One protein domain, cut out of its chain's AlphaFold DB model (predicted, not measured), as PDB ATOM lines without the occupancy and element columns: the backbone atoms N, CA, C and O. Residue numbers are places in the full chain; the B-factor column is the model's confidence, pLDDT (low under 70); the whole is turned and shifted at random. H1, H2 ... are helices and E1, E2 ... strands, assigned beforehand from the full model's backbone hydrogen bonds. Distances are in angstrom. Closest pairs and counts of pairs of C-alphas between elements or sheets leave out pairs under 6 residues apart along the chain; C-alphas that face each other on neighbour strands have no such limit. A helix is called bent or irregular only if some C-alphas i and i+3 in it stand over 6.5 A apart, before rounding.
ATOM      1  N   LEU A   3     131.487 162.339 181.241       98.38
ATOM      2  CA  LEU A   3     130.443 162.651 182.199       98.38
ATOM      3  C   LEU A   3     130.173 164.152 182.164       98.38
ATOM      4  O   LEU A   3     131.085 164.962 182.018       98.38
ATOM      5  N   TYR A   4     128.914 164.526 182.306       98.31
ATOM      6  CA  TYR A   4     128.469 165.905 182.240       98.31
ATOM      7  C   TYR A   4     128.175 166.404 183.648       98.31
ATOM      8  O   TYR A   4     127.303 165.864 184.331       98.31
ATOM      9  N   VAL A   5     128.926 167.413 184.078       98.00
ATOM     10  CA  VAL A   5     128.772 168.023 185.397       98.00
ATOM     11  C   VAL A   5     127.796 169.181 185.283       98.00
ATOM     12  O   VAL A   5     127.988 170.085 184.464       98.00
ATOM     13  N   GLU A   6     126.765 169.157 186.119       97.00
ATOM     14  CA  GLU A   6     125.856 170.282 186.292       97.00
ATOM     15  C   GLU A   6     126.053 170.931 187.654       97.00
ATOM     16  O   GLU A   6     126.249 170.233 188.650       97.00
ATOM     17  N   ILE A   7     125.970 172.259 187.684       95.44
ATOM     18  CA  ILE A   7     126.021 173.064 188.903       95.44
ATOM     19  C   ILE A   7     124.717 173.853 189.026       95.44
ATOM     20  O   ILE A   7     124.266 174.495 188.076       95.44
ATOM     21  N   TYR A   8     124.094 173.779 190.195       92.25
ATOM     22  CA  TYR A   8     122.888 174.503 190.547       92.25
ATOM     23  C   TYR A   8     123.246 175.879 191.100       92.25
ATOM     24  O   TYR A   8     123.899 175.996 192.140       92.25
ATOM     25  N   HIS A   9     122.777 176.920 190.424       89.75
ATOM     26  CA  HIS A   9     122.816 178.292 190.916       89.75
ATOM     27  C   HIS A   9     121.768 179.134 190.183       89.75
ATOM     28  O   HIS A   9     121.302 178.790 189.092       89.75
ATOM     29  N   SER A  10     121.376 180.257 190.785       87.56
ATOM     30  CA  SER A  10     120.373 181.161 190.199       87.56
ATOM     31  C   SER A  10     119.055 180.451 189.841       87.56
ATOM     32  O   SER A  10     118.454 180.728 188.806       87.56
ATOM     33  N   GLY A  11     118.622 179.505 190.682       85.38
ATOM     34  CA  GLY A  11     117.328 178.837 190.541       85.38
ATOM     35  C   GLY A  11     117.282 177.649 189.571       85.38
ATOM     36  O   GLY A  11     116.217 177.051 189.431       85.38
ATOM     37  N   GLN A  12     118.384 177.284 188.908       90.88
ATOM     38  CA  GLN A  12     118.383 176.235 187.881       90.88
ATOM     39  C   GLN A  12     119.707 175.464 187.806       90.88
ATOM     40  O   GLN A  12     120.746 175.931 188.275       90.88
ATOM     41  N   TRP A  13     119.660 174.283 187.188       93.50
ATOM     42  CA  TRP A  13     120.844 173.496 186.848       93.50
ATOM     43  C   TRP A  13     121.483 174.012 185.563       93.50
ATOM     44  O   TRP A  13     120.802 174.198 184.555       93.50
ATOM     45  N   HIS A  14     122.799 174.201 185.592       96.44
ATOM     46  CA  HIS A  14     123.586 174.621 184.438       96.44
ATOM     47  C   HIS A  14     124.587 173.539 184.077       96.44
ATOM     48  O   HIS A  14     125.314 173.057 184.942       96.44
ATOM     49  N   GLN A  15     124.675 173.206 182.792       97.81
ATOM     50  CA  GLN A  15     125.758 172.393 182.247       97.81
ATOM     51  C   GLN A  15     127.079 173.164 182.394       97.81
ATOM     52  O   GLN A  15     127.376 174.050 181.596       97.81
ATOM     53  N   ALA A  16     127.853 172.843 183.430       98.12
ATOM     54  CA  ALA A  16     129.027 173.618 183.817       98.12
ATOM     55  C   ALA A  16     130.309 173.088 183.173       98.12
ATOM     56  O   ALA A  16     131.158 173.866 182.743       98.12
ATOM     57  N   ALA A  17     130.460 171.763 183.101       98.44
ATOM     58  CA  ALA A  17     131.694 171.142 182.641       98.44
ATOM     59  C   ALA A  17     131.488 169.737 182.058       98.44
ATOM     60  O   ALA A  17     130.473 169.068 182.278       98.44
ATOM     61  N   VAL A  18     132.505 169.273 181.338       98.62
ATOM     62  CA  VAL A  18     132.696 167.878 180.946       98.62
ATOM     63  C   VAL A  18     133.832 167.300 181.782       98.62
ATOM     64  O   VAL A  18     134.935 167.846 181.835       98.62
ATOM     65  N   LEU A  19     133.550 166.182 182.437       98.50
ATOM     66  CA  LEU A  19     134.498 165.370 183.181       98.50
ATOM     67  C   LEU A  19     134.825 164.118 182.366       98.50
ATOM     68  O   LEU A  19     133.983 163.249 182.145       98.50
ATOM     69  N   GLU A  20     136.070 164.003 181.936       98.56
ATOM     70  CA  GLU A  20     136.577 162.856 181.206       98.56
ATOM     71  C   GLU A  20     137.340 161.911 182.133       98.56
ATOM     72  O   GLU A  20     138.382 162.258 182.694       98.56
ATOM     73  N   LEU A  21     136.867 160.671 182.236       98.31
ATOM     74  CA  LEU A  21     137.620 159.571 182.835       98.31
ATOM     75  C   LEU A  21     138.512 158.952 181.753       98.31
ATOM     76  O   LEU A  21     138.026 158.188 180.906       98.31
ATOM     77  N   LEU A  22     139.804 159.296 181.764       98.19
ATOM     78  CA  LEU A  22     140.788 158.833 180.777       98.19
ATOM     79  C   LEU A  22     141.154 157.358 181.002       98.19
ATOM     80  O   LEU A  22     141.442 156.637 180.049       98.19
ATOM     81  N   GLN A  23     141.108 156.905 182.259       96.56
ATOM     82  CA  GLN A  23     141.359 155.518 182.674       96.56
ATOM     83  C   GLN A  23     140.215 155.007 183.557       96.56
ATOM     84  O   GLN A  23     140.378 154.760 184.751       96.56
ATOM     85  N   ALA A  24     139.019 154.893 182.974       95.62
ATOM     86  CA  ALA A  24     137.803 154.529 183.707       95.62
ATOM     87  C   ALA A  24     137.883 153.147 184.393       95.62
ATOM     88  O   ALA A  24     137.251 152.924 185.421       95.62
ATOM     89  N   ASP A  25     138.684 152.223 183.871       96.75
ATOM     90  CA  ASP A  25     138.933 150.902 184.454       96.75
ATOM     91  C   ASP A  25     139.702 150.953 185.788       96.75
ATOM     92  O   ASP A  25     139.616 150.013 186.586       96.75
ATOM     93  N   LYS A  26     140.406 152.061 186.055       97.44
ATOM     94  CA  LYS A  26     141.156 152.308 187.296       97.44
ATOM     95  C   LYS A  26     140.381 153.092 188.358       97.44
ATOM     96  O   LYS A  26     140.854 153.182 189.491       97.44
ATOM     97  N   GLY A  27     139.193 153.611 188.034       95.81
ATOM     98  CA  GLY A  27     138.345 154.350 188.977       95.81
ATOM     99  C   GLY A  27     139.102 155.483 189.656       95.81
ATOM    100  O   GLY A  27     139.787 156.236 188.970       95.81
ATOM    101  N   ARG A  28     139.042 155.558 190.994       96.06
ATOM    102  CA  ARG A  28     139.697 156.607 191.804       96.06
ATOM    103  C   ARG A  28     141.179 156.832 191.487       96.06
ATOM    104  O   ARG A  28     141.658 157.946 191.626       96.06
ATOM    105  N   GLN A  29     141.898 155.796 191.056       97.44
ATOM    106  CA  GLN A  29     143.331 155.849 190.721       97.44
ATOM    107  C   GLN A  29     143.590 156.067 189.218       97.44
ATOM    108  O   GLN A  29     144.692 155.831 188.726       97.44
ATOM    109  N   GLY A  30     142.546 156.396 188.459       97.44
ATOM    110  CA  GLY A  30     142.615 156.662 187.031       97.44
ATOM    111  C   GLY A  30     142.758 158.147 186.743       97.44
ATOM    112  O   GLY A  30     142.124 158.976 187.395       97.44
ATOM    113  N   ALA A  31     143.537 158.459 185.708       98.38
ATOM    114  CA  ALA A  31     143.684 159.826 185.238       98.38
ATOM    115  C   ALA A  31     142.344 160.406 184.755       98.38
ATOM    116  O   ALA A  31     141.546 159.723 184.094       98.38
ATOM    117  N   VAL A  32     142.125 161.681 185.063       98.50
ATOM    118  CA  VAL A  32     140.912 162.434 184.737       98.50
ATOM    119  C   VAL A  32     141.247 163.808 184.178       98.50
ATOM    120  O   VAL A  32     142.311 164.378 184.439       98.50
ATOM    121  N   ARG A  33     140.300 164.351 183.419       98.56
ATOM    122  CA  ARG A  33     140.347 165.710 182.894       98.56
ATOM    123  C   ARG A  33     138.996 166.389 183.087       98.56
ATOM    124  O   ARG A  33     137.975 165.786 182.793       98.56
ATOM    125  N   LEU A  34     138.989 167.626 183.563       98.69
ATOM    126  CA  LEU A  34     137.801 168.466 183.688       98.69
ATOM    127  C   LEU A  34     137.961 169.690 182.782       98.69
ATOM    128  O   LEU A  34     138.989 170.369 182.818       98.69
ATOM    129  N   ILE A  35     136.939 169.956 181.977       98.56
ATOM    130  CA  ILE A  35     136.895 171.061 181.019       98.56
ATOM    131  C   ILE A  35     135.582 171.800 181.241       98.56
ATOM    132  O   ILE A  35     134.518 171.202 181.090       98.56
ATOM    133  N   TYR A  36     135.641 173.079 181.604       98.56
ATOM    134  CA  TYR A  36     134.429 173.886 181.702       98.56
ATOM    135  C   TYR A  36     133.831 174.140 180.318       98.56
ATOM    136  O   TYR A  36     134.552 174.319 179.336       98.56
ATOM    137  N   ASP A  37     132.501 174.150 180.244       98.19
ATOM    138  CA  ASP A  37     131.788 174.507 179.023       98.19
ATOM    139  C   ASP A  37     132.113 175.953 178.623       98.19
ATOM    140  O   ASP A  37     132.223 176.837 179.473       98.19
ATOM    141  N   GLN A  38     132.261 176.205 177.322       97.00
ATOM    142  CA  GLN A  38     132.686 177.509 176.816       97.00
ATOM    143  C   GLN A  38     131.710 178.626 177.210       97.00
ATOM    144  O   GLN A  38     132.137 179.698 177.643       97.00
ATOM    145  N   ALA A  39     130.404 178.393 177.055       96.81
ATOM    146  CA  ALA A  39     129.388 179.387 177.375       96.81
ATOM    147  C   ALA A  39     129.298 179.601 178.890       96.81
ATOM    148  O   ALA A  39     129.157 180.736 179.342       96.81
ATOM    149  N   TYR A  40     129.441 178.529 179.670       98.00
ATOM    150  CA  TYR A  40     129.478 178.613 181.126       98.00
ATOM    151  C   TYR A  40     130.693 179.412 181.624       98.00
ATOM    152  O   TYR A  40     130.548 180.377 182.378       98.00
ATOM    153  N   ALA A  41     131.889 179.071 181.142       97.69
ATOM    154  CA  ALA A  41     133.139 179.692 181.560       97.69
ATOM    155  C   ALA A  41     133.249 181.171 181.168       97.69
ATOM    156  O   ALA A  41     133.882 181.938 181.886       97.69
ATOM    157  N   LEU A  42     132.610 181.606 180.077       97.19
ATOM    158  CA  LEU A  42     132.536 183.031 179.731       97.19
ATOM    159  C   LEU A  42     131.757 183.858 180.765       97.19
ATOM    160  O   LEU A  42     132.088 185.024 180.969       97.19
ATOM    161  N   ASN A  43     130.756 183.269 181.421       97.31
ATOM    162  CA  ASN A  43     129.945 183.960 182.427       97.31
ATOM    163  C   ASN A  43     130.613 183.986 183.810       97.31
ATOM    164  O   ASN A  43     130.453 184.956 184.547       97.31
ATOM    165  N   TRP A  44     131.370 182.939 184.149       97.38
ATOM    166  CA  TRP A  44     131.877 182.702 185.509       97.38
ATOM    167  C   TRP A  44     133.400 182.615 185.595       97.38
ATOM    168  O   TRP A  44     133.937 182.064 186.549       97.38
ATOM    169  N   MET A  45     134.109 183.148 184.602       97.00
ATOM    170  CA  MET A  45     135.566 183.079 184.503       97.00
ATOM    171  C   MET A  45     136.263 183.499 185.803       97.00
ATOM    172  O   MET A  45     135.922 184.522 186.401       97.00
ATOM    173  N   PHE A  46     137.264 182.717 186.205       95.38
ATOM    174  CA  PHE A  46     138.084 182.895 187.406       95.38
ATOM    175  C   PHE A  46     137.348 182.752 188.743       95.38
ATOM    176  O   PHE A  46     137.943 183.014 189.786       95.38
ATOM    177  N   ARG A  47     136.080 182.329 188.743       95.94
ATOM    178  CA  ARG A  47     135.377 181.974 189.978       95.94
ATOM    179  C   ARG A  47     135.868 180.636 190.513       95.94
ATOM    180  O   ARG A  47     136.082 179.696 189.751       95.94
ATOM    181  N   ASP A  48     135.999 180.557 191.826       94.00
ATOM    182  CA  ASP A  48     136.330 179.364 192.605       94.00
ATOM    183  C   ASP A  48     135.258 179.062 193.671       94.00
ATOM    184  O   ASP A  48     135.482 178.242 194.554       94.00
ATOM    185  N   ASP A  49     134.096 179.715 193.579       91.19
ATOM    186  CA  ASP A  49     132.987 179.673 194.535       91.19
ATOM    187  C   ASP A  49     131.882 178.683 194.099       91.19
ATOM    188  O   ASP A  49     132.178 177.635 193.522       91.19
ATOM    189  N   GLU A  50     130.605 178.974 194.375       91.12
ATOM    190  CA  GLU A  50     129.466 178.118 194.029       91.12
ATOM    191  C   GLU A  50     129.338 177.795 192.529       91.12
ATOM    192  O   GLU A  50     128.599 176.877 192.178       91.12
ATOM    193  N   HIS A  51     130.054 178.514 191.658       95.50
ATOM    194  CA  HIS A  51     130.097 178.285 190.210       95.50
ATOM    195  C   HIS A  51     131.188 177.291 189.780       95.50
ATOM    196  O   HIS A  51     131.193 176.831 188.637       95.50
ATOM    197  N   ALA A  52     132.139 176.971 190.658       96.38
ATOM    198  CA  ALA A  52     133.238 176.070 190.353       96.38
ATOM    199  C   ALA A  52     132.973 174.654 190.873       96.38
ATOM    200  O   ALA A  52     132.316 174.435 191.889       96.38
ATOM    201  N   CYS A  53     133.570 173.662 190.215       95.12
ATOM    202  CA  CYS A  53     133.506 172.278 190.653       95.12
ATOM    203  C   CYS A  53     134.229 172.027 191.987       95.12
ATOM    204  O   CYS A  53     133.986 171.033 192.667       95.12
ATOM    205  N   SER A  54     135.180 172.889 192.332       93.12
ATOM    206  CA  SER A  54     135.919 172.865 193.588       93.12
ATOM    207  C   SER A  54     136.695 174.173 193.723       93.12
ATOM    208  O   SER A  54     137.102 174.740 192.709       93.12
ATOM    209  N   LEU A  55     137.017 174.569 194.958       90.75
ATOM    210  CA  LEU A  55     137.923 175.689 195.250       90.75
ATOM    211  C   LEU A  55     139.269 175.574 194.505       90.75
ATOM    212  O   LEU A  55     139.873 176.567 194.127       90.75
ATOM    213  N   ASN A  56     139.750 174.345 194.281       92.56
ATOM    214  CA  ASN A  56     141.024 174.087 193.598       92.56
ATOM    215  C   ASN A  56     140.883 173.919 192.076       92.56
ATOM    216  O   ASN A  56     141.861 173.606 191.401       92.56
ATOM    217  N   LEU A  57     139.669 174.066 191.545       96.62
ATOM    218  CA  LEU A  57     139.337 173.874 190.137       96.62
ATOM    219  C   LEU A  57     138.568 175.101 189.630       96.62
ATOM    220  O   LEU A  57     137.421 174.943 189.206       96.62
ATOM    221  N   PRO A  58     139.151 176.316 189.687       97.25
ATOM    222  CA  PRO A  58     138.458 177.529 189.273       97.25
ATOM    223  C   PRO A  58     137.967 177.425 187.828       97.25
ATOM    224  O   PRO A  58     138.559 176.725 186.995       97.25
ATOM    225  N   VAL A  59     136.877 178.128 187.539       98.19
ATOM    226  CA  VAL A  59     136.286 178.211 186.206       98.19
ATOM    227  C   VAL A  59     137.280 178.870 185.257       98.19
ATOM    228  O   VAL A  59     137.578 180.057 185.368       98.19
ATOM    229  N   GLU A  60     137.774 178.097 184.296       96.38
ATOM    230  CA  GLU A  60     138.794 178.542 183.354       96.38
ATOM    231  C   GLU A  60     138.462 178.091 181.933       96.38
ATOM    232  O   GLU A  60     138.243 176.910 181.674       96.38
ATOM    233  N   LEU A  61     138.445 179.044 180.999       93.69
ATOM    234  CA  LEU A  61     138.043 178.810 179.607       93.69
ATOM    235  C   LEU A  61     139.131 178.108 178.785       93.69
ATOM    236  O   LEU A  61     138.838 177.298 177.911       93.69
ATOM    237  N   MET A  62     140.391 178.465 179.033       92.44
ATOM    238  CA  MET A  62     141.538 178.032 178.225       92.44
ATOM    239  C   MET A  62     142.381 176.957 178.921       92.44
ATOM    240  O   MET A  62     143.422 176.559 178.397       92.44
ATOM    241  N   LEU A  63     141.955 176.506 180.103       92.88
ATOM    242  CA  LEU A  63     142.651 175.514 180.911       92.88
ATOM    243  C   LEU A  63     141.816 174.242 181.005       92.88
ATOM    244  O   LEU A  63     140.633 174.275 181.326       92.88
ATOM    245  N   HIS A  64     142.465 173.105 180.782       97.19
ATOM    246  CA  HIS A  64     141.907 171.812 181.149       97.19
ATOM    247  C   HIS A  64     142.533 171.400 182.475       97.19
ATOM    248  O   HIS A  64     143.752 171.241 182.561       97.19
ATOM    249  N   HIS A  65     141.713 171.207 183.502       98.31
ATOM    250  CA  HIS A  65     142.193 170.675 184.771       98.31
ATOM    251  C   HIS A  65     142.467 169.183 184.598       98.31
ATOM    252  O   HIS A  65     141.611 168.450 184.108       98.31
ATOM    253  N   THR A  66     143.646 168.710 184.989       98.19
ATOM    254  CA  THR A  66     144.038 167.297 184.848       98.19
ATOM    255  C   THR A  66     144.611 166.755 186.143       98.19
ATOM    256  O   THR A  66     145.290 167.479 186.868       98.19
ATOM    257  N   SER A  67     144.390 165.472 186.403       98.12
ATOM    258  CA  SER A  67     144.944 164.767 187.558       98.12
ATOM    259  C   SER A  67     145.154 163.292 187.213       98.12
ATOM    260  O   SER A  67     144.393 162.730 186.428       98.12
ATOM    261  N   ASP A  68     146.170 162.658 187.804       97.94
ATOM    262  CA  ASP A  68     146.453 161.220 187.640       97.94
ATOM    263  C   ASP A  68     145.518 160.320 188.473       97.94
ATOM    264  O   ASP A  68     145.543 159.096 188.354       97.94
ATOM    265  N   GLN A  69     144.673 160.933 189.298       97.44
ATOM    266  CA  GLN A  69     143.637 160.312 190.122       97.44
ATOM    267  C   GLN A  69     142.388 161.200 190.133       97.44
ATOM    268  O   GLN A  69     142.438 162.348 189.687       97.44
ATOM    269  N   TRP A  70     141.276 160.710 190.669       97.62
ATOM    270  CA  TRP A  70     140.047 161.497 190.764       97.62
ATOM    271  C   TRP A  70     140.238 162.811 191.533       97.62
ATOM    272  O   TRP A  70     141.028 162.903 192.472       97.62
ATOM    273  N   PHE A  71     139.493 163.842 191.132       97.44
ATOM    274  CA  PHE A  71     139.362 165.055 191.935       97.44
ATOM    275  C   PHE A  71     138.555 164.753 193.203       97.44
ATOM    276  O   PHE A  71     137.650 163.921 193.172       97.44
ATOM    277  N   GLY A  72     138.823 165.480 194.295       93.75
ATOM    278  CA  GLY A  72     138.175 165.240 195.593       93.75
ATOM    279  C   GLY A  72     136.643 165.215 195.526       93.75
ATOM    280  O   GLY A  72     136.029 164.279 196.026       93.75
ATOM    281  N   PHE A  73     136.031 166.152 194.788       92.81
ATOM    282  CA  PHE A  73     134.567 166.217 194.660       92.81
ATOM    283  C   PHE A  73     133.955 164.929 194.081       92.81
ATOM    284  O   PHE A  73     132.830 164.571 194.413       92.81
ATOM    285  N   MET A  74     134.688 164.207 193.225       94.69
ATOM    286  CA  MET A  74     134.216 162.951 192.633       94.69
ATOM    287  C   MET A  74     134.118 161.850 193.693       94.69
ATOM    288  O   MET A  74     133.221 161.010 193.640       94.69
ATOM    289  N   GLU A  75     135.042 161.848 194.656       91.12
ATOM    290  CA  GLU A  75     135.028 160.915 195.781       91.12
ATOM    291  C   GLU A  75     133.918 161.233 196.785       91.12
ATOM    292  O   GLU A  75     133.357 160.307 197.373       91.12
ATOM    293  N   ASP A  76     133.569 162.510 196.928       87.69
ATOM    294  CA  ASP A  76     132.505 162.957 197.827       87.69
ATOM    295  C   ASP A  76     131.109 162.540 197.332       87.69
ATOM    296  O   ASP A  76     130.246 162.184 198.139       87.69
ATOM    297  N   ILE A  77     130.891 162.540 196.008       88.50
ATOM    298  CA  ILE A  77     129.578 162.257 195.398       88.50
ATOM    299  C   ILE A  77     129.392 160.806 194.939       88.50
ATOM    300  O   ILE A  77     128.261 160.378 194.692       88.50
ATOM    301  N   VAL A  78     130.466 160.026 194.780       91.12
ATOM    302  CA  VAL A  78     130.333 158.616 194.382       91.12
ATOM    303  C   VAL A  78     129.710 157.800 195.526       91.12
ATOM    304  O   VAL A  78     130.131 157.926 196.679       91.12
ATOM    305  N   PRO A  79     128.741 156.905 195.252       87.50
ATOM    306  CA  PRO A  79     128.188 156.037 196.284       87.50
ATOM    307  C   PRO A  79     129.258 155.243 197.042       87.50
ATOM    308  O   PRO A  79     130.102 154.550 196.458       87.50
ATOM    309  N   ALA A  80     129.164 155.290 198.368       85.12
ATOM    310  CA  ALA A  80     130.013 154.560 199.298       85.12
ATOM    311  C   ALA A  80     129.177 153.620 200.185       85.12
ATOM    312  O   ALA A  80     127.945 153.637 200.158       85.12
ATOM    313  N   GLY A  81     129.858 152.750 200.932       86.00
ATOM    314  CA  GLY A  81     129.250 151.883 201.940       86.00
ATOM    315  C   GLY A  81     128.054 151.056 201.469       86.00
ATOM    316  O   GLY A  81     128.157 150.278 200.515       86.00
ATOM    317  N   ALA A  82     126.917 151.172 202.158       80.31
ATOM    318  CA  ALA A  82     125.730 150.379 201.841       80.31
ATOM    319  C   ALA A  82     125.110 150.771 200.490       80.31
ATOM    320  O   ALA A  82     124.719 149.884 199.730       80.31
ATOM    321  N   SER A  83     125.119 152.060 200.139       81.50
ATOM    322  CA  SER A  83     124.668 152.559 198.834       81.50
ATOM    323  C   SER A  83     125.510 151.979 197.691       81.50
ATOM    324  O   SER A  83     124.969 151.482 196.704       81.50
ATOM    325  N   ARG A  84     126.838 151.904 197.867       89.31
ATOM    326  CA  ARG A  84     127.730 151.209 196.923       89.31
ATOM    327  C   ARG A  84     127.304 149.757 196.706       89.31
ATOM    328  O   ARG A  84     127.170 149.322 195.566       89.31
ATOM    329  N   ARG A  85     127.128 148.993 197.791       88.50
ATOM    330  CA  ARG A  85     126.777 147.559 197.727       88.50
ATOM    331  C   ARG A  85     125.450 147.345 196.995       88.50
ATOM    332  O   ARG A  85     125.348 146.455 196.150       88.50
ATOM    333  N   TYR A  86     124.472 148.200 197.284       86.25
ATOM    334  CA  TYR A  86     123.189 148.221 196.594       86.25
ATOM    335  C   TYR A  86     123.354 148.429 195.084       86.25
ATOM    336  O   TYR A  86     122.926 147.583 194.301       86.25
ATOM    337  N   TRP A  87     124.029 149.504 194.668       88.38
ATOM    338  CA  TRP A  87     124.176 149.833 193.249       88.38
ATOM    339  C   TRP A  87     125.022 148.822 192.481       88.38
ATOM    340  O   TRP A  87     124.686 148.498 191.346       88.38
ATOM    341  N   ILE A  88     126.060 148.250 193.099       93.38
ATOM    342  CA  ILE A  88     126.826 147.154 192.488       93.38
ATOM    343  C   ILE A  88     125.913 145.973 192.150       93.38
ATOM    344  O   ILE A  88     126.036 145.380 191.075       93.38
ATOM    345  N   THR A  89     124.998 145.645 193.062       92.56
ATOM    346  CA  THR A  89     124.061 144.533 192.891       92.56
ATOM    347  C   THR A  89     123.017 144.877 191.836       92.56
ATOM    348  O   THR A  89     122.829 144.111 190.894       92.56
ATOM    349  N   ARG A  90     122.395 146.060 191.938       88.69
ATOM    350  CA  ARG A  90     121.349 146.524 191.016       88.69
ATOM    351  C   ARG A  90     121.843 146.672 189.577       88.69
ATOM    352  O   ARG A  90     121.104 146.352 188.654       88.69
ATOM    353  N   LEU A  91     123.082 147.125 189.380       92.19
ATOM    354  CA  LEU A  91     123.695 147.259 188.054       92.19
ATOM    355  C   LEU A  91     124.315 145.945 187.547       92.19
ATOM    356  O   LEU A  91     124.737 145.879 186.395       92.19
ATOM    357  N   GLY A  92     124.415 144.905 188.383       96.69
ATOM    358  CA  GLY A  92     125.040 143.632 188.010       96.69
ATOM    359  C   GLY A  92     126.556 143.715 187.783       96.69
ATOM    360  O   GLY A  92     127.131 142.856 187.118       96.69
ATOM    361  N   ILE A  93     127.228 144.726 188.339       97.56
ATOM    362  CA  ILE A  93     128.639 145.057 188.047       97.56
ATOM    363  C   ILE A  93     129.645 144.452 189.036       97.56
ATOM    364  O   ILE A  93     130.833 144.761 188.980       97.56
ATOM    365  N   GLY A  94     129.203 143.572 189.938       97.50
ATOM    366  CA  GLY A  94     130.071 142.972 190.964       97.50
ATOM    367  C   GLY A  94     131.238 142.144 190.412       97.50
ATOM    368  O   GLY A  94     132.221 141.931 191.114       97.50
ATOM    369  N   HIS A  95     131.149 141.715 189.153       97.56
ATOM    370  CA  HIS A  95     132.192 140.969 188.449       97.56
ATOM    371  C   HIS A  95     133.312 141.860 187.876       97.56
ATOM    372  O   HIS A  95     134.347 141.344 187.460       97.56
ATOM    373  N   LEU A  96     133.109 143.180 187.820       98.06
ATOM    374  CA  LEU A  96     134.090 144.128 187.290       98.06
ATOM    375  C   LEU A  96     135.178 144.453 188.321       98.06
ATOM    376  O   LEU A  96     134.988 144.262 189.524       98.06
ATOM    377  N   SER A  97     136.305 145.003 187.855       97.50
ATOM    378  CA  SER A  97     137.339 145.551 188.738       97.50
ATOM    379  C   SER A  97     136.770 146.666 189.622       97.50
ATOM    380  O   SER A  97     135.820 147.352 189.243       97.50
ATOM    381  N   GLN A  98     137.380 146.900 190.786       96.50
ATOM    382  CA  GLN A  98     136.956 147.983 191.681       96.50
ATOM    383  C   GLN A  98     136.953 149.348 190.977       96.50
ATOM    384  O   GLN A  98     136.031 150.134 191.182       96.50
ATOM    385  N   GLY A  99     137.939 149.606 190.116       97.19
ATOM    386  CA  GLY A  99     138.021 150.855 189.369       97.19
ATOM    387  C   GLY A  99     136.897 151.023 188.344       97.19
ATOM    388  O   GLY A  99     136.260 152.073 188.290       97.19
ATOM    389  N   ALA A 100     136.577 149.965 187.596       97.81
ATOM    390  CA  ALA A 100     135.445 149.975 186.675       97.81
ATOM    391  C   ALA A 100     134.105 150.125 187.417       97.81
ATOM    392  O   ALA A 100     133.230 150.859 186.957       97.81
ATOM    393  N   GLN A 101     133.958 149.486 188.585       97.75
ATOM    394  CA  GLN A 101     132.795 149.693 189.449       97.75
ATOM    395  C   GLN A 101     132.680 151.156 189.883       97.75
ATOM    396  O   GLN A 101     131.599 151.717 189.781       97.75
ATOM    397  N   ASP A 102     133.771 151.777 190.342       97.00
ATOM    398  CA  ASP A 102     133.772 153.180 190.775       97.00
ATOM    399  C   ASP A 102     133.271 154.107 189.662       97.00
ATOM    400  O   ASP A 102     132.352 154.891 189.889       97.00
ATOM    401  N   SER A 103     133.813 153.975 188.451       97.56
ATOM    402  CA  SER A 103     133.419 154.807 187.309       97.56
ATOM    403  C   SER A 103     131.941 154.647 186.941       97.56
ATOM    404  O   SER A 103     131.260 155.643 186.710       97.56
ATOM    405  N   LEU A 104     131.416 153.417 186.948       97.25
ATOM    406  CA  LEU A 104     129.994 153.165 186.680       97.25
ATOM    407  C   LEU A 104     129.088 153.644 187.819       97.25
ATOM    408  O   LEU A 104     127.977 154.105 187.571       97.25
ATOM    409  N   LEU A 105     129.549 153.565 189.066       95.06
ATOM    410  CA  LEU A 105     128.828 154.115 190.213       95.06
ATOM    411  C   LEU A 105     128.773 155.641 190.165       95.06
ATOM    412  O   LEU A 105     127.744 156.211 190.512       95.06
ATOM    413  N   LEU A 106     129.842 156.298 189.715       95.50
ATOM    414  CA  LEU A 106     129.830 157.738 189.481       95.50
ATOM    415  C   LEU A 106     128.861 158.091 188.347       95.50
ATOM    416  O   LEU A 106     128.074 159.015 188.503       95.50
ATOM    417  N   GLU A 107     128.860 157.330 187.250       95.62
ATOM    418  CA  GLU A 107     127.963 157.569 186.112       95.62
ATOM    419  C   GLU A 107     126.486 157.316 186.442       95.62
ATOM    420  O   GLU A 107     125.642 158.050 185.949       95.62
ATOM    421  N   LYS A 108     126.154 156.271 187.214       92.25
ATOM    422  CA  LYS A 108     124.765 155.784 187.371       92.25
ATOM    423  C   LYS A 108     124.192 155.903 188.780       92.25
ATOM    424  O   LYS A 108     122.983 155.811 188.946       92.25
ATOM    425  N   GLY A 109     125.040 156.034 189.796       89.44
ATOM    426  CA  GLY A 109     124.638 155.974 191.204       89.44
ATOM    427  C   GLY A 109     124.669 157.316 191.937       89.44
ATOM    428  O   GLY A 109     124.175 157.391 193.062       89.44
ATOM    429  N   SER A 110     125.218 158.372 191.328       88.31
ATOM    430  CA  SER A 110     125.314 159.727 191.899       88.31
ATOM    431  C   SER A 110     124.080 160.588 191.569       88.31
ATOM    432  O   SER A 110     124.186 161.702 191.070       88.31
ATOM    433  N   ILE A 111     122.886 160.040 191.812       85.88
ATOM    434  CA  ILE A 111     121.610 160.626 191.362       85.88
ATOM    435  C   ILE A 111     121.302 161.962 192.051       85.88
ATOM    436  O   ILE A 111     120.946 162.929 191.385       85.88
ATOM    437  N   ALA A 112     121.432 162.011 193.378       80.81
ATOM    438  CA  ALA A 112     121.030 163.149 194.203       80.81
ATOM    439  C   ALA A 112     122.106 163.469 195.262       80.81
ATOM    440  O   ALA A 112     121.838 163.382 196.468       80.81
ATOM    441  N   PRO A 113     123.345 163.780 194.836       83.38
ATOM    442  CA  PRO A 113     124.436 164.060 195.753       83.38
ATOM    443  C   PRO A 113     124.162 165.307 196.590       83.38
ATOM    444  O   PRO A 113     123.403 166.198 196.207       83.38
ATOM    445  N   VAL A 114     124.793 165.369 197.762       82.19
ATOM    446  CA  VAL A 114     124.716 166.558 198.617       82.19
ATOM    447  C   VAL A 114     125.514 167.691 197.982       82.19
ATOM    448  O   VAL A 114     126.658 167.496 197.580       82.19
ATOM    449  N   GLY A 115     124.936 168.890 197.973       83.94
ATOM    450  CA  GLY A 115     125.574 170.103 197.474       83.94
ATOM    451  C   GLY A 115     124.790 170.708 196.320       83.94
ATOM    452  O   GLY A 115     123.591 170.477 196.183       83.94
ATOM    453  N   ASN A 116     125.474 171.509 195.512       90.19
ATOM    454  CA  ASN A 116     124.912 172.155 194.332       90.19
ATOM    455  C   ASN A 116     125.515 171.604 193.033       90.19
ATOM    456  O   ASN A 116     125.446 172.266 192.012       90.19
ATOM    457  N   MET A 117     126.116 170.416 193.050       91.25
ATOM    458  CA  MET A 117     126.695 169.783 191.866       91.25
ATOM    459  C   MET A 117     126.121 168.385 191.685       91.25
ATOM    460  O   MET A 117     125.918 167.682 192.669       91.25
ATOM    461  N   ARG A 118     125.950 167.946 190.437       92.31
ATOM    462  CA  ARG A 118     125.643 166.551 190.104       92.31
ATOM    463  C   ARG A 118     126.293 166.080 188.806       92.31
ATOM    464  O   ARG A 118     126.734 166.883 187.984       92.31
ATOM    465  N   ILE A 119     126.272 164.765 188.594       95.81
ATOM    466  CA  ILE A 119     126.566 164.149 187.298       95.81
ATOM    467  C   ILE A 119     125.244 163.928 186.559       95.81
ATOM    468  O   ILE A 119     124.460 163.056 186.924       95.81
ATOM    469  N   ARG A 120     124.998 164.676 185.478       95.31
ATOM    470  CA  ARG A 120     123.752 164.576 184.696       95.31
ATOM    471  C   ARG A 120     123.507 163.166 184.151       95.31
ATOM    472  O   ARG A 120     122.362 162.744 184.048       95.31
ATOM    473  N   ASN A 121     124.567 162.415 183.844       95.06
ATOM    474  CA  ASN A 121     124.475 161.029 183.367       95.06
ATOM    475  C   ASN A 121     123.803 160.074 184.370       95.06
ATOM    476  O   ASN A 121     123.323 159.017 183.946       95.06
ATOM    477  N   ALA A 122     123.789 160.428 185.660       92.19
ATOM    478  CA  ALA A 122     123.184 159.622 186.716       92.19
ATOM    479  C   ALA A 122     121.672 159.827 186.818       92.19
ATOM    480  O   ALA A 122     120.991 159.000 187.420       92.19
ATOM    481  N   LEU A 123     121.130 160.893 186.222       89.38
ATOM    482  CA  LEU A 123     119.700 161.161 186.289       89.38
ATOM    483  C   LEU A 123     118.914 160.075 185.543       89.38
ATOM    484  O   LEU A 123     119.212 159.780 184.380       89.38
ATOM    485  N   PRO A 124     117.888 159.487 186.176       85.62
ATOM    486  CA  PRO A 124     117.007 158.566 185.484       85.62
ATOM    487  C   PRO A 124     116.166 159.281 184.417       85.62
ATOM    488  O   PRO A 124     115.837 160.465 184.544       85.62
ATOM    489  N   SER A 125     115.763 158.536 183.381       84.19
ATOM    490  CA  SER A 125     114.755 159.010 182.420       84.19
ATOM    491  C   SER A 125     113.417 159.207 183.126       84.19
ATOM    492  O   SER A 125     112.961 158.286 183.797       84.19
ATOM    493  N   ARG A 126     112.767 160.360 182.938       81.12
ATOM    494  CA  ARG A 126     111.457 160.673 183.542       81.12
ATOM    495  C   ARG A 126     110.366 159.677 183.152       81.12
ATOM    496  O   ARG A 126     109.612 159.251 184.013       81.12
ATOM    497  N   GLU A 127     110.388 159.199 181.907       77.88
ATOM    498  CA  GLU A 127     109.424 158.223 181.372       77.88
ATOM    499  C   GLU A 127     109.355 156.929 182.201       77.88
ATOM    500  O   GLU A 127     108.329 156.253 182.242       77.88
ATOM    501  N   ALA A 128     110.446 156.566 182.886       70.00
ATOM    502  CA  ALA A 128     110.481 155.391 183.750       70.00
ATOM    503  C   ALA A 128     109.788 155.612 185.113       70.00
ATOM    504  O   ALA A 128     109.684 154.667 185.895       70.00
ATOM    505  N   PHE A 129     109.324 156.833 185.406       70.94
ATOM    506  CA  PHE A 129     108.921 157.289 186.738       70.94
ATOM    507  C   PHE A 129     107.642 158.139 186.781       70.94
ATOM    508  O   PHE A 129     107.285 158.609 187.861       70.94
ATOM    509  N   ASP A 130     106.919 158.303 185.669       68.88
ATOM    510  CA  ASP A 130     105.739 159.187 185.571       68.88
ATOM    511  C   ASP A 130     104.689 158.970 186.687       68.88
ATOM    512  O   ASP A 130     104.048 159.911 187.156       68.88
ATOM    513  N   LEU A 131     104.517 157.728 187.160       66.00
ATOM    514  CA  LEU A 131     103.588 157.396 188.252       66.00
ATOM    515  C   LEU A 131     104.162 157.650 189.656       66.00
ATOM    516  O   LEU A 131     103.404 157.803 190.614       66.00
ATOM    517  N   LEU A 132     105.486 157.678 189.792       74.44
ATOM    518  CA  LEU A 132     106.191 157.799 191.068       74.44
ATOM    519  C   LEU A 132     106.482 159.257 191.434       74.44
ATOM    520  O   LEU A 132     106.490 159.591 192.617       74.44
ATOM    521  N   GLU A 133     106.653 160.142 190.448       72.06
ATOM    522  CA  GLU A 133     106.968 161.562 190.669       72.06
ATOM    523  C   GLU A 133     105.908 162.283 191.524       72.06
ATOM    524  O   GLU A 133     106.229 163.110 192.382       72.06
ATOM    525  N   ASN A 134     104.637 161.908 191.362       81.12
ATOM    526  CA  ASN A 134     103.512 162.504 192.087       81.12
ATOM    527  C   ASN A 134     103.189 161.804 193.413       81.12
ATOM    528  O   ASN A 134     102.306 162.253 194.147       81.12
ATOM    529  N   ARG A 135     103.880 160.706 193.744       88.56
ATOM    530  CA  ARG A 135     103.625 159.975 194.986       88.56
ATOM    531  C   ARG A 135     104.085 160.815 196.178       88.56
ATOM    532  O   ARG A 135     105.156 161.423 196.162       88.56
ATOM    533  N   ARG A 136     103.243 160.873 197.204       91.88
ATOM    534  CA  ARG A 136     103.486 161.563 198.474       91.88
ATOM    535  C   ARG A 136     103.122 160.610 199.608       91.88
ATOM    536  O   ARG A 136     102.169 159.848 199.465       91.88
ATOM    537  N   PHE A 137     103.876 160.664 200.695       94.12
ATOM    538  CA  PHE A 137     103.678 159.843 201.890       94.12
ATOM    539  C   PHE A 137     103.410 160.729 203.099       94.12
ATOM    540  O   PHE A 137     103.868 161.872 203.129       94.12
ATOM    541  N   ASP A 138     102.682 160.204 204.080       94.81
ATOM    542  CA  ASP A 138     102.553 160.861 205.376       94.81
ATOM    543  C   ASP A 138     103.867 160.758 206.156       94.81
ATOM    544  O   ASP A 138     104.606 159.775 206.043       94.81
ATOM    545  N   LEU A 139     104.171 161.787 206.948       92.81
ATOM    546  CA  LEU A 139     105.393 161.839 207.751       92.81
ATOM    547  C   LEU A 139     105.545 160.608 208.661       92.81
ATOM    548  O   LEU A 139     106.641 160.051 208.752       92.81
ATOM    549  N   ASP A 140     104.453 160.159 209.282       92.81
ATOM    550  CA  ASP A 140     104.456 158.995 210.174       92.81
ATOM    551  C   ASP A 140     104.839 157.704 209.429       92.81
ATOM    552  O   ASP A 140     105.700 156.962 209.905       92.81
ATOM    553  N   ASP A 141     104.323 157.483 208.212       91.38
ATOM    554  CA  ASP A 141     104.665 156.308 207.391       91.38
ATOM    555  C   ASP A 141     106.170 156.250 207.078       91.38
ATOM    556  O   ASP A 141     106.791 155.180 207.037       91.38
ATOM    557  N   VAL A 142     106.778 157.422 206.874       90.06
ATOM    558  CA  VAL A 142     108.210 157.570 206.604       90.06
ATOM    559  C   VAL A 142     109.044 157.325 207.858       90.06
ATOM    560  O   VAL A 142     110.049 156.608 207.795       90.06
ATOM    561  N   VAL A 143     108.641 157.893 208.999       87.94
ATOM    562  CA  VAL A 143     109.320 157.711 210.294       87.94
ATOM    563  C   VAL A 143     109.288 156.242 210.720       87.94
ATOM    564  O   VAL A 143     110.309 155.704 211.160       87.94
ATOM    565  N   GLU A 144     108.151 155.575 210.525       88.38
ATOM    566  CA  GLU A 144     107.965 154.150 210.802       88.38
ATOM    567  C   GLU A 144     108.637 153.235 209.768       88.38
ATOM    568  O   GLU A 144     108.730 152.024 209.984       88.38
ATOM    569  N   ARG A 145     109.174 153.800 208.676       83.62
ATOM    570  CA  ARG A 145     109.805 153.072 207.566       83.62
ATOM    571  C   ARG A 145     108.884 151.998 206.992       83.62
ATOM    572  O   ARG A 145     109.309 150.856 206.786       83.62
ATOM    573  N   GLN A 146     107.629 152.362 206.745       86.62
ATOM    574  CA  GLN A 146     106.678 151.453 206.124       86.62
ATOM    575  C   GLN A 146     107.215 150.925 204.789       86.62
ATOM    576  O   GLN A 146     107.919 151.622 204.052       86.62
ATOM    577  N   VAL A 147     106.886 149.667 204.494       87.12
ATOM    578  CA  VAL A 147     107.420 148.921 203.343       87.12
ATOM    579  C   VAL A 147     107.185 149.683 202.040       87.12
ATOM    580  O   VAL A 147     108.127 149.906 201.287       87.12
ATOM    581  N   ASP A 148     105.971 150.194 201.850       88.88
ATOM    582  CA  ASP A 148     105.577 150.963 200.671       88.88
ATOM    583  C   ASP A 148     106.464 152.191 200.411       88.88
ATOM    584  O   ASP A 148     106.750 152.514 199.256       88.88
ATOM    585  N   PHE A 149     106.909 152.875 201.472       88.81
ATOM    586  CA  PHE A 149     107.819 154.013 201.359       88.81
ATOM    587  C   PHE A 149     109.245 153.568 201.029       88.81
ATOM    588  O   PHE A 149     109.911 154.197 200.209       88.81
ATOM    589  N   LEU A 150     109.726 152.484 201.640       86.00
ATOM    590  CA  LEU A 150     111.062 151.958 201.356       86.00
ATOM    591  C   LEU A 150     111.180 151.421 199.925       86.00
ATOM    592  O   LEU A 150     112.220 151.619 199.294       86.00
ATOM    593  N   ASP A 151     110.132 150.781 199.413       86.12
ATOM    594  CA  ASP A 151     110.069 150.308 198.030       86.12
ATOM    595  C   ASP A 151     110.047 151.495 197.062       86.12
ATOM    596  O   ASP A 151     110.878 151.564 196.156       86.12
ATOM    597  N   TYR A 152     109.206 152.502 197.333       87.62
ATOM    598  CA  TYR A 152     109.225 153.773 196.605       87.62
ATOM    599  C   TYR A 152     110.613 154.426 196.610       87.62
ATOM    600  O   TYR A 152     111.102 154.867 195.569       87.62
ATOM    601  N   ALA A 153     111.282 154.465 197.765       84.06
ATOM    602  CA  ALA A 153     112.597 155.076 197.883       84.06
ATOM    603  C   ALA A 153     113.643 154.358 197.031       84.06
ATOM    604  O   ALA A 153     114.430 154.999 196.331       84.06
ATOM    605  N   GLN A 154     113.621 153.026 197.031       80.94
ATOM    606  CA  GLN A 154     114.482 152.229 196.167       80.94
ATOM    607  C   GLN A 154     114.190 152.471 194.688       80.94
ATOM    608  O   GLN A 154     115.129 152.590 193.898       80.94
ATOM    609  N   GLU A 155     112.919 152.546 194.299       81.81
ATOM    610  CA  GLU A 155     112.528 152.821 192.920       81.81
ATOM    611  C   GLU A 155     113.087 154.167 192.469       81.81
ATOM    612  O   GLU A 155     113.855 154.178 191.505       81.81
ATOM    613  N   MET A 156     112.852 155.238 193.238       79.56
ATOM    614  CA  MET A 156     113.330 156.612 192.991       79.56
ATOM    615  C   MET A 156     114.858 156.781 193.041       79.56
ATOM    616  O   MET A 156     115.377 157.888 192.875       79.56
ATOM    617  N   GLY A 157     115.600 155.696 193.270       74.50
ATOM    618  CA  GLY A 157     117.054 155.710 193.306       74.50
ATOM    619  C   GLY A 157     117.624 156.227 194.624       74.50
ATOM    620  O   GLY A 157     118.811 156.523 194.680       74.50
ATOM    621  N   ALA A 158     116.832 156.306 195.695       71.94
ATOM    622  CA  ALA A 158     117.287 156.594 197.052       71.94
ATOM    623  C   ALA A 158     117.365 155.287 197.855       71.94
ATOM    624  O   ALA A 158     116.513 154.959 198.683       71.94
ATOM    625  N   ALA A 159     118.402 154.494 197.595       61.31
ATOM    626  CA  ALA A 159     118.611 153.267 198.348       61.31
ATOM    627  C   ALA A 159     118.929 153.577 199.820       61.31
ATOM    628  O   ALA A 159     119.803 154.394 200.116       61.31
ATOM    629  N   SER A 160     118.259 152.879 200.743       48.44
ATOM    630  CA  SER A 160     118.512 152.925 202.190       48.44
ATOM    631  C   SER A 160     119.894 152.340 202.528       48.44
ATOM    632  O   SER A 160     120.030 151.229 203.035       48.44
ATOM    633  N   GLY A 161     120.944 153.091 202.214       44.34
ATOM    634  CA  GLY A 161     122.339 152.729 202.456       44.34
ATOM    635  C   GLY A 161     123.299 153.918 202.432       44.34
ATOM    636  O   GLY A 161     124.509 153.728 202.345       44.34
ATOM    637  N   GLY A 162     122.768 155.135 202.478       41.94
ATOM    638  CA  GLY A 162     123.495 156.342 202.112       41.94
ATOM    639  C   GLY A 162     122.693 157.014 201.020       41.94
ATOM    640  O   GLY A 162     122.436 156.375 199.997       41.94
ATOM    641  N   ALA A 163     122.272 158.260 201.243       44.06
ATOM    642  CA  ALA A 163     121.632 159.031 200.191       44.06
ATOM    643  C   ALA A 163     122.512 158.936 198.946       44.06
ATOM    644  O   ALA A 163     123.735 158.835 199.069       44.06
ATOM    645  N   THR A 164     121.921 158.829 197.771       47.12
ATOM    646  CA  THR A 164     122.675 158.582 196.547       47.12
ATOM    647  C   THR A 164     123.583 159.765 196.237       47.12
ATOM    648  O   THR A 164     123.169 160.727 195.614       47.12
ATOM    649  N   GLY A 165     124.821 159.682 196.739       48.22
ATOM    650  CA  GLY A 165     125.816 160.755 196.757       48.22
ATOM    651  C   GLY A 165     126.021 161.477 198.103       48.22
ATOM    652  O   GLY A 165     126.574 162.569 198.124       48.22
ATOM    653  N   ALA A 166     125.612 160.884 199.232       48.72
ATOM    654  CA  ALA A 166     126.080 161.244 200.573       48.72
ATOM    655  C   ALA A 166     126.921 160.098 201.155       48.72
ATOM    656  O   ALA A 166     126.410 159.002 201.397       48.72
ATOM    657  N   GLY A 167     128.201 160.351 201.430       48.69
ATOM    658  CA  GLY A 167     129.090 159.365 202.047       48.69
ATOM    659  C   GLY A 167     128.605 158.835 203.412       48.69
ATOM    660  O   GLY A 167     127.892 159.511 204.172       48.69
ATOM    661  N   GLY A 168     129.011 157.602 203.744       56.91
ATOM    662  CA  GLY A 168     128.839 156.971 205.063       56.91
ATOM    663  C   GLY A 168     128.294 155.533 205.041       56.91
ATOM    664  O   GLY A 168     127.719 155.089 204.055       56.91
ATOM    665  N   GLU A 169     128.474 154.798 206.147       60.28
ATOM    666  CA  GLU A 169     127.951 153.423 206.324       60.28
ATOM    667  C   GLU A 169     126.509 153.382 206.861       60.28
ATOM    668  O   GLU A 169     125.791 152.411 206.628       60.28
ATOM    669  N   ALA A 170     126.075 154.418 207.589       61.56
ATOM    670  CA  ALA A 170     124.739 154.465 208.176       61.56
ATOM    671  C   ALA A 170     123.668 154.774 207.108       61.56
ATOM    672  O   ALA A 170     123.837 155.736 206.348       61.56
ATOM    673  N   PRO A 171     122.553 154.019 207.063       62.25
ATOM    674  CA  PRO A 171     121.483 154.256 206.104       62.25
ATOM    675  C   PRO A 171     120.815 155.607 206.380       62.25
ATOM    676  O   PRO A 171     120.264 155.840 207.455       62.25
ATOM    677  N   LYS A 172     120.876 156.500 205.394       74.69
ATOM    678  CA  LYS A 172     120.247 157.826 205.400       74.69
ATOM    679  C   LYS A 172     119.543 158.053 204.061       74.69
ATOM    680  O   LYS A 172     119.994 157.517 203.050       74.69
ATOM    681  N   LEU A 173     118.476 158.845 204.068       78.06
ATOM    682  CA  LEU A 173     117.743 159.283 202.880       78.06
ATOM    683  C   LEU A 173     117.731 160.813 202.850       78.06
ATOM    684  O   LEU A 173     117.654 161.443 203.904       78.06
ATOM    685  N   ILE A 174     117.812 161.396 201.655       79.44
ATOM    686  CA  ILE A 174     117.522 162.817 201.436       79.44
ATOM    687  C   ILE A 174     116.080 162.889 200.955       79.44
ATOM    688  O   ILE A 174     115.728 162.241 199.972       79.44
ATOM    689  N   LEU A 175     115.256 163.635 201.683       86.38
ATOM    690  CA  LEU A 175     113.812 163.705 201.487       86.38
ATOM    691  C   LEU A 175     113.374 165.163 201.380       86.38
ATOM    692  O   LEU A 175     114.000 166.055 201.959       86.38
ATOM    693  N   ARG A 176     112.268 165.391 200.680       87.00
ATOM    694  CA  ARG A 176     111.492 166.627 200.761       87.00
ATOM    695  C   ARG A 176     110.320 166.417 201.703       87.00
ATOM    696  O   ARG A 176     109.743 165.336 201.721       87.00
ATOM    697  N   CYS A 177     109.966 167.463 202.436       89.50
ATOM    698  CA  CYS A 177     108.747 167.529 203.231       89.50
ATOM    699  C   CYS A 177     108.062 168.868 202.938       89.50
ATOM    700  O   CYS A 177     108.738 169.902 202.949       89.50
ATOM    701  N   SER A 178     106.766 168.851 202.627       88.50
ATOM    702  CA  SER A 178     105.965 170.073 202.485       88.50
ATOM    703  C   SER A 178     105.555 170.631 203.852       88.50
ATOM    704  O   SER A 178     105.776 170.003 204.883       88.50
ATOM    705  N   GLU A 179     104.927 171.811 203.862       86.44
ATOM    706  CA  GLU A 179     104.333 172.389 205.081       86.44
ATOM    707  C   GLU A 179     103.148 171.564 205.618       86.44
ATOM    708  O   GLU A 179     102.849 171.631 206.805       86.44
ATOM    709  N   ASP A 180     102.517 170.753 204.762       90.38
ATOM    710  CA  ASP A 180     101.417 169.839 205.106       90.38
ATOM    711  C   ASP A 180     101.907 168.419 205.475       90.38
ATOM    712  O   ASP A 180     101.161 167.448 205.324       90.38
ATOM    713  N   ASP A 181     103.176 168.271 205.873       91.56
ATOM    714  CA  ASP A 181     103.807 166.998 206.266       91.56
ATOM    715  C   ASP A 181     103.735 165.884 205.203       91.56
ATOM    716  O   ASP A 181     103.728 164.686 205.504       91.56
ATOM    717  N   LYS A 182     103.722 166.273 203.921       92.75
ATOM    718  CA  LYS A 182     103.819 165.332 202.801       92.75
ATOM    719  C   LYS A 182     105.266 165.138 202.397       92.75
ATOM    720  O   LYS A 182     105.954 166.097 202.050       92.75
ATOM    721  N   VAL A 183     105.704 163.884 202.380       91.44
ATOM    722  CA  VAL A 183     107.094 163.498 202.137       91.44
ATOM    723  C   VAL A 183     107.260 162.824 200.777       91.44
ATOM    724  O   VAL A 183     106.430 162.009 200.366       91.44
ATOM    725  N   TRP A 184     108.342 163.155 200.070       91.25
ATOM    726  CA  TRP A 184     108.737 162.501 198.817       91.25
ATOM    727  C   TRP A 184     110.242 162.577 198.568       91.25
ATOM    728  O   TRP A 184     110.982 163.246 199.294       91.25
ATOM    729  N   ILE A 185     110.696 161.883 197.525       86.94
ATOM    730  CA  ILE A 185     112.068 161.964 197.025       86.94
ATOM    731  C   ILE A 185     112.074 162.802 195.753       86.94
ATOM    732  O   ILE A 185     111.391 162.500 194.778       86.94
ATOM    733  N   ASP A 186     112.858 163.871 195.791       85.94
ATOM    734  CA  ASP A 186     113.052 164.800 194.685       85.94
ATOM    735  C   ASP A 186     114.294 164.387 193.893       85.94
ATOM    736  O   ASP A 186     115.403 164.851 194.149       85.94
ATOM    737  N   THR A 187     114.107 163.423 192.992       85.38
ATOM    738  CA  THR A 187     115.186 162.785 192.226       85.38
ATOM    739  C   THR A 187     115.836 163.723 191.210       85.38
ATOM    740  O   THR A 187     117.050 163.667 191.033       85.38
ATOM    741  N   TRP A 188     115.059 164.588 190.547       86.56
ATOM    742  CA  TRP A 188     115.580 165.501 189.519       86.56
ATOM    743  C   TRP A 188     115.939 166.881 190.051       86.56
ATOM    744  O   TRP A 188     116.732 167.556 189.400       86.56
ATOM    745  N   GLN A 189     115.429 167.304 191.211       84.38
ATOM    746  CA  GLN A 189     115.859 168.531 191.893       84.38
ATOM    747  C   GLN A 189     115.772 169.793 191.017       84.38
ATOM    748  O   GLN A 189     116.522 170.746 191.220       84.38
ATOM    749  N   ASP A 190     114.922 169.787 189.993       83.88
ATOM    750  CA  ASP A 190     114.851 170.795 188.935       83.88
ATOM    751  C   ASP A 190     113.530 171.571 188.939       83.88
ATOM    752  O   ASP A 190     113.370 172.479 188.128       83.88
ATOM    753  N   ASP A 191     112.621 171.261 189.867       81.81
ATOM    754  CA  ASP A 191     111.392 172.016 190.090       81.81
ATOM    755  C   ASP A 191     111.610 173.117 191.152       81.81
ATOM    756  O   ASP A 191     111.734 172.817 192.349       81.81
ATOM    757  N   PRO A 192     111.619 174.404 190.755       71.06
ATOM    758  CA  PRO A 192     111.747 175.526 191.679       71.06
ATOM    759  C   PRO A 192     110.591 175.618 192.677       71.06
ATOM    760  O   PRO A 192     110.779 176.157 193.764       71.06
ATOM    761  N   ALA A 193     109.410 175.080 192.355       71.81
ATOM    762  CA  ALA A 193     108.272 175.079 193.269       71.81
ATOM    763  C   ALA A 193     108.525 174.210 194.511       71.81
ATOM    764  O   ALA A 193     107.927 174.442 195.558       71.81
ATOM    765  N   HIS A 194     109.443 173.243 194.426       70.12
ATOM    766  CA  HIS A 194     109.865 172.421 195.563       70.12
ATOM    767  C   HIS A 194     110.991 173.060 196.394       70.12
ATOM    768  O   HIS A 194     111.399 172.523 197.430       70.12
ATOM    769  N   LEU A 195     111.506 174.213 195.964       62.84
ATOM    770  CA  LEU A 195     112.559 174.958 196.638       62.84
ATOM    771  C   LEU A 195     111.938 176.094 197.455       62.84
ATOM    772  O   LEU A 195     112.025 177.264 197.104       62.84
TER     773      LEU A 195
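This is residues 3 to 195 of the 231 residues of an uncharacterized protein of Nitrincola lacisaponensis (UniProt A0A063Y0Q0). The model falls into two lobes side by side along the longest axis: a strongly twisted, curled sheet of five strands with the short helices H2, H3 and H5 at its margins and H1 and H4 packed on H5, and a smaller, looser lobe of H6, H7, E6 and long loops. H2 sits near one end of the strands, while near the other end the first half of H5, residues 98 to 103, makes a corner with H1, and H4 packs on H5 near its last residue, Gly 109. The printed part has 193 residues with seven named helices and six named strands, in the order E1 E2 H1 E3 H2 E4 H3 H4 H5 E5 H6 H7 E6; the sheet runs E4 E3 E2 E1 E5, all antiparallel. The class is mixed, helices and strands, with under half of the residues in named elements. The whole is compact, with a radius of gyration of the C-alphas of 17.3 A and spans of 51 by 41 by 29 A.

Start with E1, residues 3 to 9, which forms a hairpin with E2, residues 12 to 21; N 5 and O 17 are 2.9 A apart. E3, residues 32 to 36, is antiparallel to E2, with N 20 and O 33 at 2.7 A. Edge strand E4, residues 65 to 67, is antiparallel to E3, with N 34 and O 65 at 2.8 A. Edge strand E5, residues 117 to 119, is antiparallel to E1, with N 6 and O 118 at 2.9 A. H2, residues 38 to 44, is on the sheet but over none of its strands; its closest C-alphas to E2 are those of Tyr 40 and Ala 16, 5.7 A. H3, residues 72 to 77, only grazes the sheet. H5, residues 98 to 109, also only grazes it, with residues 103 to 109. With residues 98 to 103 alone H5 touches irregular H1, residues 24 to 29, about perpendicular at 84 degrees; the closest C-alphas, of Gly 99 and Gly 27, are 3.5 A apart, and C-alphas 25 and 28 of H1 are 9.3 A apart. H4, residues 81 to 90, touches H5, about perpendicular at 84 degrees, closest at the C-alphas of Trp 87 and Gly 109, 6.5 A. H6, residues 139 to 143, is close to but not clearly touching H7, residues 147 to 155; the closest C-alphas, of Val 142 and Phe 149, are 6.3 A apart. E6, residues 182 to 184, pairs with no named strand, but residues 137 to 138 and 176 to 177 make short antiparallel pairings with it. Each O i to N i+4 pair is within hydrogen-bond range in H3, H4, H5, H6 and H7, against 2 of 3 in H2 and 0 of 2 in H1, where 2 of 3 O i to N i+3 pairs are.

Find C-alpha 3 at (130.443, 162.651, 182.199), where E1 begins and runs 19.5 A. E2 runs 25.9 A, E3 13.5 A, H4 14.5 A and H5 14.7 A, the last ending at C-alpha 109, (124.638, 155.974, 191.204). H7 runs 12.2 A, and E6 ends at C-alpha 184, (108.737, 162.501, 198.817).

The two C-alphas farthest apart, of Met 62 and Glu 144, are 52.5 A apart. The printed part has no cut. The long links are H2 to E4, E5 to H6 and H7 to E6. Look for pLDDT under 70 at residues 130 to 131, 159 to 171 and 195.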